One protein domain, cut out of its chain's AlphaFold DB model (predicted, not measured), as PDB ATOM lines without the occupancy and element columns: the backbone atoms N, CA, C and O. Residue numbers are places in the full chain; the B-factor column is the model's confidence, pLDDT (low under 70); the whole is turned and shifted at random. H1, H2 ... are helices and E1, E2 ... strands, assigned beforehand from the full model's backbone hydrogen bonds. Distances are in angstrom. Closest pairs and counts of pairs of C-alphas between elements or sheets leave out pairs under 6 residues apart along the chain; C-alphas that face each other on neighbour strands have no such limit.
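AT A GLANCE: This is residues 67 to 141 of the 155 residues of the protein "PAP-specific phosphatase mitochondrial-like" of Trifolium pratense (UniProt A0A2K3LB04). With little regular structure, this is a small twisted parallel sheet, order E1, E3, E2, among loops, with H2 over its E1 edge and H1 off the sheet. Residues 131 to 138 stick out. The 75 printed residues, under half in named elements, hold E1, H1, E2, E3, H2 in chain order: mixed class, compact, radius of gyration of the C-alphas 12.9 A, spans 38 by 27 by 15 A.

HOW THE PARTS SIT: Inner strand E3, residues 101 to 106, is parallel to E1, residues 70 to 73 (N 71 to O 103, 2.8 A), and to E2, residues 89 to 91 (N 102 to O 89, 2.9 A). The sheet is only just strongly twisted, its C-alphas up to 4.3 A off the best plane. H2, residues 113 to 119, is on the sheet over E1, its height over the sheet 10.1 A; the closest C-alphas, of Cys 72 and Lys 114, are 7.2 A apart. E1, H1 (residues 83 to 86, not on the sheet) and E2 form a split strand-helix-strand unit, two parallel strands joined through a helix with E3 between them, its crossover right-handed. Every O i to N i+4 pair in H2 is within hydrogen-bond range; H1 is too short for one.

IN THESE COORDINATES: E1 begins at C-alpha 70 (198.608, 231.580, 351.776); E3 is 15.9 A long; H2, 9.9 A long, ends at C-alpha 119 (186.881, 233.115, 347.130).

THE WHOLE: The C-alphas farthest apart, of Asn 95 and Thr 135, are 38.3 A apart. The printed part has no cut and no long link. Residues 107 to 110 and 132 to 134 have pLDDT under 70.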
ATOM      1  N   HIS A  67     202.277 237.025 357.432       81.62
ATOM      2  CA  HIS A  67     203.136 235.832 357.421       81.62
ATOM      3  C   HIS A  67     202.352 234.517 357.587       81.62
ATOM      4  O   HIS A  67     202.877 233.454 357.303       81.62
ATOM      5  N   LYS A  68     201.083 234.559 358.007       83.06
ATOM      6  CA  LYS A  68     200.210 233.372 358.041       83.06
ATOM      7  C   LYS A  68     199.397 233.203 356.757       83.06
ATOM      8  O   LYS A  68     198.667 232.224 356.617       83.06
ATOM      9  N   ALA A  69     199.481 234.160 355.834       88.44
ATOM     10  CA  ALA A  69     198.694 234.142 354.617       88.44
ATOM     11  C   ALA A  69     199.254 233.135 353.602       88.44
ATOM     12  O   ALA A  69     200.465 232.963 353.440       88.44
ATOM     13  N   ARG A  70     198.335 232.504 352.874       91.25
ATOM     14  CA  ARG A  70     198.608 231.580 351.776       91.25
ATOM     15  C   ARG A  70     198.515 232.333 350.457       91.25
ATOM     16  O   ARG A  70     197.434 232.776 350.063       91.25
ATOM     17  N   PHE A  71     199.644 232.493 349.784       91.38
ATOM     18  CA  PHE A  71     199.753 233.230 348.536       91.38
ATOM     19  C   PHE A  71     199.646 232.301 347.335       91.38
ATOM     20  O   PHE A  71     200.314 231.280 347.252       91.38
ATOM     21  N   CYS A  72     198.854 232.704 346.354       90.12
ATOM     22  CA  CYS A  72     198.842 232.129 345.023       90.12
ATOM     23  C   CYS A  72     199.505 233.103 344.047       90.12
ATOM     24  O   CYS A  72     199.123 234.275 343.982       90.12
ATOM     25  N   ILE A  73     200.451 232.604 343.255       88.25
ATOM     26  CA  ILE A  73     201.113 233.360 342.186       88.25
ATOM     27  C   ILE A  73     200.976 232.596 340.862       88.25
ATOM     28  O   ILE A  73     200.893 231.366 340.884       88.25
ATOM     29  N   PRO A  74     200.922 233.278 339.704       83.31
ATOM     30  CA  PRO A  74     200.921 232.600 338.414       83.31
ATOM     31  C   PRO A  74     202.199 231.782 338.216       83.31
ATOM     32  O   PRO A  74     203.276 232.271 338.526       83.31
ATOM     33  N   GLU A  75     202.102 230.623 337.560       80.06
ATOM     34  CA  GLU A  75     203.256 229.767 337.220       80.06
ATOM     35  C   GLU A  75     204.364 230.512 336.449       80.06
ATOM     36  O   GLU A  75     205.549 230.251 336.615       80.06
ATOM     37  N   SER A  76     203.990 231.506 335.638       79.75
ATOM     38  CA  SER A  76     204.946 232.354 334.911       79.75
ATOM     39  C   SER A  76     205.776 233.306 335.794       79.75
ATOM     40  O   SER A  76     206.615 234.039 335.264       79.75
ATOM     41  N   GLN A  77     205.503 233.370 337.101       82.94
ATOM     42  CA  GLN A  77     206.153 234.265 338.058       82.94
ATOM     43  C   GLN A  77     206.717 233.476 339.231       82.94
ATOM     44  O   GLN A  77     206.089 232.554 339.739       82.94
ATOM     45  N   THR A  78     207.892 233.892 339.692       87.81
ATOM     46  CA  THR A  78     208.467 233.397 340.941       87.81
ATOM     47  C   THR A  78     208.201 234.396 342.060       87.81
ATOM     48  O   THR A  78     207.963 235.584 341.802       87.81
ATOM     49  N   TRP A  79     208.250 233.932 343.306       88.94
ATOM     50  CA  TRP A  79     208.046 234.789 344.471       88.94
ATOM     51  C   TRP A  79     209.030 235.962 344.498       88.94
ATOM     52  O   TRP A  79     208.627 237.104 344.702       88.94
ATOM     53  N   GLU A  80     210.291 235.706 344.158       90.50
ATOM     54  CA  GLU A  80     211.401 236.669 344.133       90.50
ATOM     55  C   GLU A  80     211.180 237.809 343.127       90.50
ATOM     56  O   GLU A  80     211.795 238.869 343.223       90.50
ATOM     57  N   SER A  81     210.284 237.626 342.152       88.62
ATOM     58  CA  SER A  81     209.930 238.673 341.185       88.62
ATOM     59  C   SER A  81     208.927 239.706 341.729       88.62
ATOM     60  O   SER A  81     208.709 240.763 341.110       88.62
ATOM     61  N   LEU A  82     208.312 239.411 342.880       88.62
ATOM     62  CA  LEU A  82     207.281 240.223 343.516       88.62
ATOM     63  C   LEU A  82     207.881 241.153 344.580       88.62
ATOM     64  O   LEU A  82     208.780 240.739 345.309       88.62
ATOM     65  N   PRO A  83     207.351 242.379 344.755       87.81
ATOM     66  CA  PRO A  83     207.895 243.345 345.718       87.81
ATOM     67  C   PRO A  83     207.965 242.832 347.166       87.81
ATOM     68  O   PRO A  83     208.886 243.177 347.907       87.81
ATOM     69  N   LEU A  84     207.010 241.983 347.559       87.38
ATOM     70  CA  LEU A  84     206.889 241.443 348.916       87.38
ATOM     71  C   LEU A  84     207.996 240.447 349.289       87.38
ATOM     72  O   LEU A  84     208.238 240.236 350.477       87.38
ATOM     73  N   SER A  85     208.697 239.879 348.305       88.88
ATOM     74  CA  SER A  85     209.797 238.937 348.550       88.88
ATOM     75  C   SER A  85     210.984 239.546 349.290       88.88
ATOM     76  O   SER A  85     211.726 238.833 349.953       88.88
ATOM     77  N   SER A  86     211.132 240.872 349.242       89.19
ATOM     78  CA  SER A  86     212.144 241.593 350.019       89.19
ATOM     79  C   SER A  86     211.896 241.556 351.532       89.19
ATOM     80  O   SER A  86     212.817 241.789 352.309       89.19
ATOM     81  N   THR A  87     210.651 241.301 351.952       89.44
ATOM     82  CA  THR A  87     210.226 241.327 353.361       89.44
ATOM     83  C   THR A  87     209.914 239.930 353.896       89.44
ATOM     84  O   THR A  87     210.202 239.650 355.056       89.44
ATOM     85  N   PHE A  88     209.333 239.055 353.070       88.25
ATOM     86  CA  PHE A  88     208.919 237.711 353.473       88.25
ATOM     87  C   PHE A  88     209.575 236.643 352.604       88.25
ATOM     88  O   PHE A  88     209.581 236.741 351.375       88.25
ATOM     89  N   ASN A  89     210.042 235.575 353.246       89.06
ATOM     90  CA  ASN A  89     210.534 234.396 352.545       89.06
ATOM     91  C   ASN A  89     209.360 233.505 352.128       89.06
ATOM     92  O   ASN A  89     208.457 233.239 352.918       89.06
ATOM     93  N   GLY A  90     209.379 233.043 350.883       88.12
ATOM     94  CA  GLY A  90     208.387 232.113 350.357       88.12
ATOM     95  C   GLY A  90     208.771 230.662 350.618       88.12
ATOM     96  O   GLY A  90     209.921 230.288 350.403       88.12
ATOM     97  N   THR A  91     207.817 229.832 351.035       88.44
ATOM     98  CA  THR A  91     207.967 228.370 351.068       88.44
ATOM     99  C   THR A  91     206.773 227.710 350.397       88.44
ATOM    100  O   THR A  91     205.648 228.174 350.547       88.44
ATOM    101  N   SER A  92     206.991 226.615 349.673       86.00
ATOM    102  CA  SER A  92     205.904 225.765 349.159       86.00
ATOM    103  C   SER A  92     205.605 224.583 350.089       86.00
ATOM    104  O   SER A  92     204.723 223.776 349.800       86.00
ATOM    105  N   ASN A  93     206.349 224.444 351.194       83.75
ATOM    106  CA  ASN A  93     206.172 223.361 352.154       83.75
ATOM    107  C   ASN A  93     205.144 223.754 353.224       83.75
ATOM    108  O   ASN A  93     205.465 224.463 354.173       83.75
ATOM    109  N   ALA A  94     203.913 223.259 353.086       81.44
ATOM    110  CA  ALA A  94     202.832 223.529 354.037       81.44
ATOM    111  C   ALA A  94     203.093 222.975 355.452       81.44
ATOM    112  O   ALA A  94     202.509 223.474 356.410       81.44
ATOM    113  N   ASN A  95     203.969 221.975 355.596       80.31
ATOM    114  CA  ASN A  95     204.276 221.352 356.887       80.31
ATOM    115  C   ASN A  95     205.354 222.105 357.682       80.31
ATOM    116  O   ASN A  95     205.580 221.784 358.845       80.31
ATOM    117  N   ASP A  96     206.033 223.068 357.058       75.00
ATOM    118  CA  ASP A  96     207.174 223.779 357.635       75.00
ATOM    119  C   ASP A  96     207.119 225.260 357.239       75.00
ATOM    120  O   ASP A  96     207.930 225.765 356.461       75.00
ATOM    121  N   VAL A  97     206.075 225.942 357.717       76.69
ATOM    122  CA  VAL A  97     205.919 227.390 357.546       76.69
ATOM    123  C   VAL A  97     206.464 228.069 358.798       76.69
ATOM    124  O   VAL A  97     205.797 228.129 359.833       76.69
ATOM    125  N   GLY A  98     207.702 228.558 358.719       74.56
ATOM    126  CA  GLY A  98     208.329 229.309 359.804       74.56
ATOM    127  C   GLY A  98     207.597 230.620 360.124       74.56
ATOM    128  O   GLY A  98     206.845 231.155 359.314       74.56
ATOM    129  N   SER A  99     207.867 231.202 361.296       73.44
ATOM    130  CA  SER A  99     207.194 232.421 361.789       73.44
ATOM    131  C   SER A  99     207.385 233.676 360.920       73.44
ATOM    132  O   SER A  99     206.635 234.640 361.059       73.44
ATOM    133  N   SER A 100     208.372 233.679 360.023       75.06
ATOM    134  CA  SER A 100     208.672 234.765 359.076       75.06
ATOM    135  C   SER A 100     208.525 234.351 357.606       75.06
ATOM    136  O   SER A 100     208.953 235.082 356.707       75.06
ATOM    137  N   GLN A 101     207.940 233.181 357.353       84.31
ATOM    138  CA  GLN A 101     207.729 232.644 356.014       84.31
ATOM    139  C   GLN A 101     206.256 232.693 355.641       84.31
ATOM    140  O   GLN A 101     205.397 232.590 356.504       84.31
ATOM    141  N   ILE A 102     205.972 232.824 354.349       88.12
ATOM    142  CA  ILE A 102     204.623 232.695 353.799       88.12
ATOM    143  C   ILE A 102     204.499 231.402 352.994       88.12
ATOM    144  O   ILE A 102     205.455 230.971 352.342       88.12
ATOM    145  N   LEU A 103     203.306 230.807 352.989       90.06
ATOM    146  CA  LEU A 103     203.033 229.625 352.175       90.06
ATOM    147  C   LEU A 103     202.649 230.040 350.753       90.06
ATOM    148  O   LEU A 103     201.672 230.762 350.558       90.06
ATOM    149  N   ILE A 104     203.380 229.549 349.758       90.25
ATOM    150  CA  ILE A 104     203.074 229.715 348.340       90.25
ATOM    151  C   ILE A 104     202.359 228.459 347.853       90.25
ATOM    152  O   ILE A 104     202.905 227.359 347.845       90.25
ATOM    153  N   LEU A 105     201.119 228.640 347.419       87.50
ATOM    154  CA  LEU A 105     200.296 227.605 346.826       87.50
ATOM    155  C   LEU A 105     200.456 227.626 345.310       87.50
ATOM    156  O   LEU A 105     200.269 228.663 344.663       87.50
ATOM    157  N   ALA A 106     200.719 226.455 344.735       75.81
ATOM    158  CA  ALA A 106     200.623 226.267 343.298       75.81
ATOM    159  C   ALA A 106     199.175 226.523 342.852       75.81
ATOM    160  O   ALA A 106     198.231 225.900 343.344       75.81
ATOM    161  N   THR A 107     198.973 227.460 341.927       68.75
ATOM    162  CA  THR A 107     197.653 227.653 341.324       68.75
ATOM    163  C   THR A 107     197.356 226.512 340.363       68.75
ATOM    164  O   THR A 107     198.187 226.197 339.515       68.75
ATOM    165  N   CYS A 108     196.155 225.938 340.431       59.81
ATOM    166  CA  CYS A 108     195.702 225.022 339.390       59.81
ATOM    167  C   CYS A 108     195.336 225.768 338.091       59.81
ATOM    168  O   CYS A 108     195.055 226.970 338.077       59.81
ATOM    169  N   CYS A 109     195.365 225.013 336.997       60.56
ATOM    170  CA  CYS A 109     195.345 225.453 335.607       60.56
ATOM    171  C   CYS A 109     194.223 226.461 335.281       60.56
ATOM    172  O   CYS A 109     193.044 226.154 335.451       60.56
ATOM    173  N   GLY A 110     194.577 227.623 334.716       65.62
ATOM    174  CA  GLY A 110     193.641 228.541 334.050       65.62
ATOM    175  C   GLY A 110     193.466 229.912 334.714       65.62
ATOM    176  O   GLY A 110     193.582 230.077 335.927       65.62
ATOM    177  N   SER A 111     193.140 230.919 333.898       71.00
ATOM    178  CA  SER A 111     193.088 232.329 334.310       71.00
ATOM    179  C   SER A 111     192.064 232.628 335.407       71.00
ATOM    180  O   SER A 111     192.269 233.581 336.150       71.00
ATOM    181  N   LEU A 112     190.989 231.844 335.537       86.56
ATOM    182  CA  LEU A 112     189.925 232.088 336.518       86.56
ATOM    183  C   LEU A 112     190.091 231.290 337.816       86.56
ATOM    184  O   LEU A 112     189.560 231.701 338.844       86.56
ATOM    185  N   CYS A 113     190.850 230.191 337.812       87.44
ATOM    186  CA  CYS A 113     191.035 229.328 338.984       87.44
ATOM    187  C   CYS A 113     191.656 230.064 340.178       87.44
ATOM    188  O   CYS A 113     191.357 229.743 341.325       87.44
ATOM    189  N   LYS A 114     192.425 231.127 339.924       89.50
ATOM    190  CA  LYS A 114     192.922 232.052 340.953       89.50
ATOM    191  C   LYS A 114     191.820 232.626 341.850       89.50
ATOM    192  O   LYS A 114     191.966 232.671 343.065       89.50
ATOM    193  N   TYR A 115     190.688 233.011 341.263       93.38
ATOM    194  CA  TYR A 115     189.567 233.579 342.006       93.38
ATOM    195  C   TYR A 115     188.833 232.514 342.804       93.38
ATOM    196  O   TYR A 115     188.393 232.780 343.914       93.38
ATOM    197  N   LEU A 116     188.748 231.299 342.262       92.50
ATOM    198  CA  LEU A 116     188.185 230.152 342.958       92.50
ATOM    199  C   LEU A 116     189.001 229.821 344.215       92.50
ATOM    200  O   LEU A 116     188.407 229.641 345.275       92.50
ATOM    201  N   MET A 117     190.337 229.796 344.114       91.44
ATOM    202  CA  MET A 117     191.237 229.570 345.254       91.44
ATOM    203  C   MET A 117     190.979 230.576 346.381       91.44
ATOM    204  O   MET A 117     190.805 230.175 347.527       91.44
ATOM    205  N   VAL A 118     190.901 231.871 346.056       94.00
ATOM    206  CA  VAL A 118     190.730 232.920 347.073       94.00
ATOM    207  C   VAL A 118     189.294 232.981 347.603       94.00
ATOM    208  O   VAL A 118     189.083 232.955 348.809       94.00
ATOM    209  N   ALA A 119     188.285 232.999 346.726       95.81
ATOM    210  CA  ALA A 119     186.881 233.115 347.130       95.81
ATOM    211  C   ALA A 119     186.392 231.916 347.959       95.81
ATOM    212  O   ALA A 119     185.474 232.075 348.754       95.81
ATOM    213  N   SER A 120     186.985 230.729 347.779       93.38
ATOM    214  CA  SER A 120     186.697 229.536 348.595       93.38
ATOM    215  C   SER A 120     187.512 229.442 349.889       93.38
ATOM    216  O   SER A 120     187.381 228.451 350.602       93.38
ATOM    217  N   GLY A 121     188.364 230.430 350.177       92.56
ATOM    218  CA  GLY A 121     189.199 230.449 351.376       92.56
ATOM    219  C   GLY A 121     190.352 229.442 351.352       92.56
ATOM    220  O   GLY A 121     190.939 229.154 352.389       92.56
ATOM    221  N   ARG A 122     190.699 228.887 350.183       89.62
ATOM    222  CA  ARG A 122     191.860 227.992 350.017       89.62
ATOM    223  C   ARG A 122     193.175 228.749 349.886       89.62
ATOM    224  O   ARG A 122     194.211 228.247 350.300       89.62
ATOM    225  N   ALA A 123     193.126 229.949 349.322       92.00
ATOM    226  CA  ALA A 123     194.218 230.905 349.336       92.00
ATOM    227  C   ALA A 123     193.753 232.188 350.019       92.00
ATOM    228  O   ALA A 123     192.588 232.569 349.928       92.00
ATOM    229  N   SER A 124     194.682 232.868 350.673       93.56
ATOM    230  CA  SER A 124     194.425 234.141 351.333       93.56
ATOM    231  C   SER A 124     194.588 235.301 350.350       93.56
ATOM    232  O   SER A 124     193.817 236.256 350.366       93.56
ATOM    233  N   VAL A 125     195.586 235.210 349.465       92.56
ATOM    234  CA  VAL A 125     195.928 236.266 348.506       92.56
ATOM    235  C   VAL A 125     196.275 235.647 347.160       92.56
ATOM    236  O   VAL A 125     197.027 234.680 347.089       92.56
ATOM    237  N   PHE A 126     195.781 236.241 346.076       91.94
ATOM    238  CA  PHE A 126     196.362 236.056 344.750       91.94
ATOM    239  C   PHE A 126     197.070 237.345 344.341       91.94
ATOM    240  O   PHE A 126     196.478 238.421 344.423       91.94
ATOM    241  N   ILE A 127     198.312 237.240 343.878       89.31
ATOM    242  CA  ILE A 127     199.084 238.388 343.403       89.31
ATOM    243  C   ILE A 127     199.735 238.066 342.061       89.31
ATOM    244  O   ILE A 127     200.304 236.997 341.859       89.31
ATOM    245  N   GLN A 128     199.646 239.016 341.136       85.00
ATOM    246  CA  GLN A 128     200.240 238.922 339.812       85.00
ATOM    247  C   GLN A 128     200.812 240.281 339.432       85.00
ATOM    248  O   GLN A 128     200.111 241.292 339.454       85.00
ATOM    249  N   ARG A 129     202.089 240.307 339.051       82.69
ATOM    250  CA  ARG A 129     202.727 241.503 338.502       82.69
ATOM    251  C   ARG A 129     202.561 241.530 336.990       82.69
ATOM    252  O   ARG A 129     203.244 240.793 336.287       82.69
ATOM    253  N   GLU A 130     201.677 242.362 336.466       75.31
ATOM    254  CA  GLU A 130     201.503 242.429 335.013       75.31
ATOM    255  C   GLU A 130     202.700 243.081 334.313       75.31
ATOM    256  O   GLU A 130     203.293 244.052 334.793       75.31
ATOM    257  N   LYS A 131     203.080 242.518 333.161       70.44
ATOM    258  CA  LYS A 131     204.115 243.101 332.297       70.44
ATOM    259  C   LYS A 131     203.461 244.209 331.469       70.44
ATOM    260  O   LYS A 131     202.362 244.029 330.970       70.44
ATOM    261  N   GLN A 132     204.163 245.322 331.242       63.62
ATOM    262  CA  GLN A 132     203.675 246.544 330.563       63.62
ATOM    263  C   GLN A 132     202.980 246.373 329.185       63.62
ATOM    264  O   GLN A 132     202.491 247.356 328.641       63.62
ATOM    265  N   LYS A 133     202.962 245.175 328.584       62.28
ATOM    266  CA  LYS A 133     202.540 244.931 327.193       62.28
ATOM    267  C   LYS A 133     201.264 244.089 327.040       62.28
ATOM    268  O   LYS A 133     200.879 243.805 325.909       62.28
ATOM    269  N   THR A 134     200.606 243.672 328.121       68.94
ATOM    270  CA  THR A 134     199.400 242.828 328.052       68.94
ATOM    271  C   THR A 134     198.130 243.673 328.168       68.94
ATOM    272  O   THR A 134     197.920 244.399 329.135       68.94
ATOM    273  N   THR A 135     197.251 243.602 327.160       79.81
ATOM    274  CA  THR A 135     195.901 244.172 327.273       79.81
ATOM    275  C   THR A 135     195.044 243.225 328.101       79.81
ATOM    276  O   THR A 135     194.688 242.149 327.625       79.81
ATOM    277  N   ILE A 136     194.691 243.639 329.313       79.06
ATOM    278  CA  ILE A 136     193.782 242.891 330.181       79.06
ATOM    279  C   ILE A 136     192.355 243.080 329.681       79.06
ATOM    280  O   ILE A 136     191.902 244.210 329.475       79.06
ATOM    281  N   LYS A 137     191.629 241.981 329.476       87.62
ATOM    282  CA  LYS A 137     190.235 242.048 329.048       87.62
ATOM    283  C   LYS A 137     189.316 241.934 330.252       87.62
ATOM    284  O   LYS A 137     189.537 241.130 331.152       87.62
ATOM    285  N   ALA A 138     188.243 242.722 330.260       90.12
ATOM    286  CA  ALA A 138     187.313 242.756 331.388       90.12
ATOM    287  C   ALA A 138     186.728 241.367 331.712       90.12
ATOM    288  O   ALA A 138     186.564 241.024 332.880       90.12
ATOM    289  N   TRP A 139     186.468 240.538 330.697       89.06
ATOM    290  CA  TRP A 139     185.916 239.192 330.882       89.06
ATOM    291  C   TRP A 139     186.878 238.208 331.564       89.06
ATOM    292  O   TRP A 139     186.408 237.245 332.166       89.06
ATOM    293  N   ASP A 140     188.190 238.469 331.555       87.12
ATOM    294  CA  ASP A 140     189.183 237.629 332.239       87.12
ATOM    295  C   ASP A 140     189.106 237.763 333.770       87.12
ATOM    296  O   ASP A 140     189.651 236.933 334.501       87.12
ATOM    297  N   HIS A 141     188.425 238.806 334.263       90.56
ATOM    298  CA  HIS A 141     188.390 239.161 335.680       90.56
ATOM    299  C   HIS A 141     186.976 239.382 336.223       90.56
ATOM    300  O   HIS A 141     186.728 239.033 337.372       90.56
TER     301      HIS A 141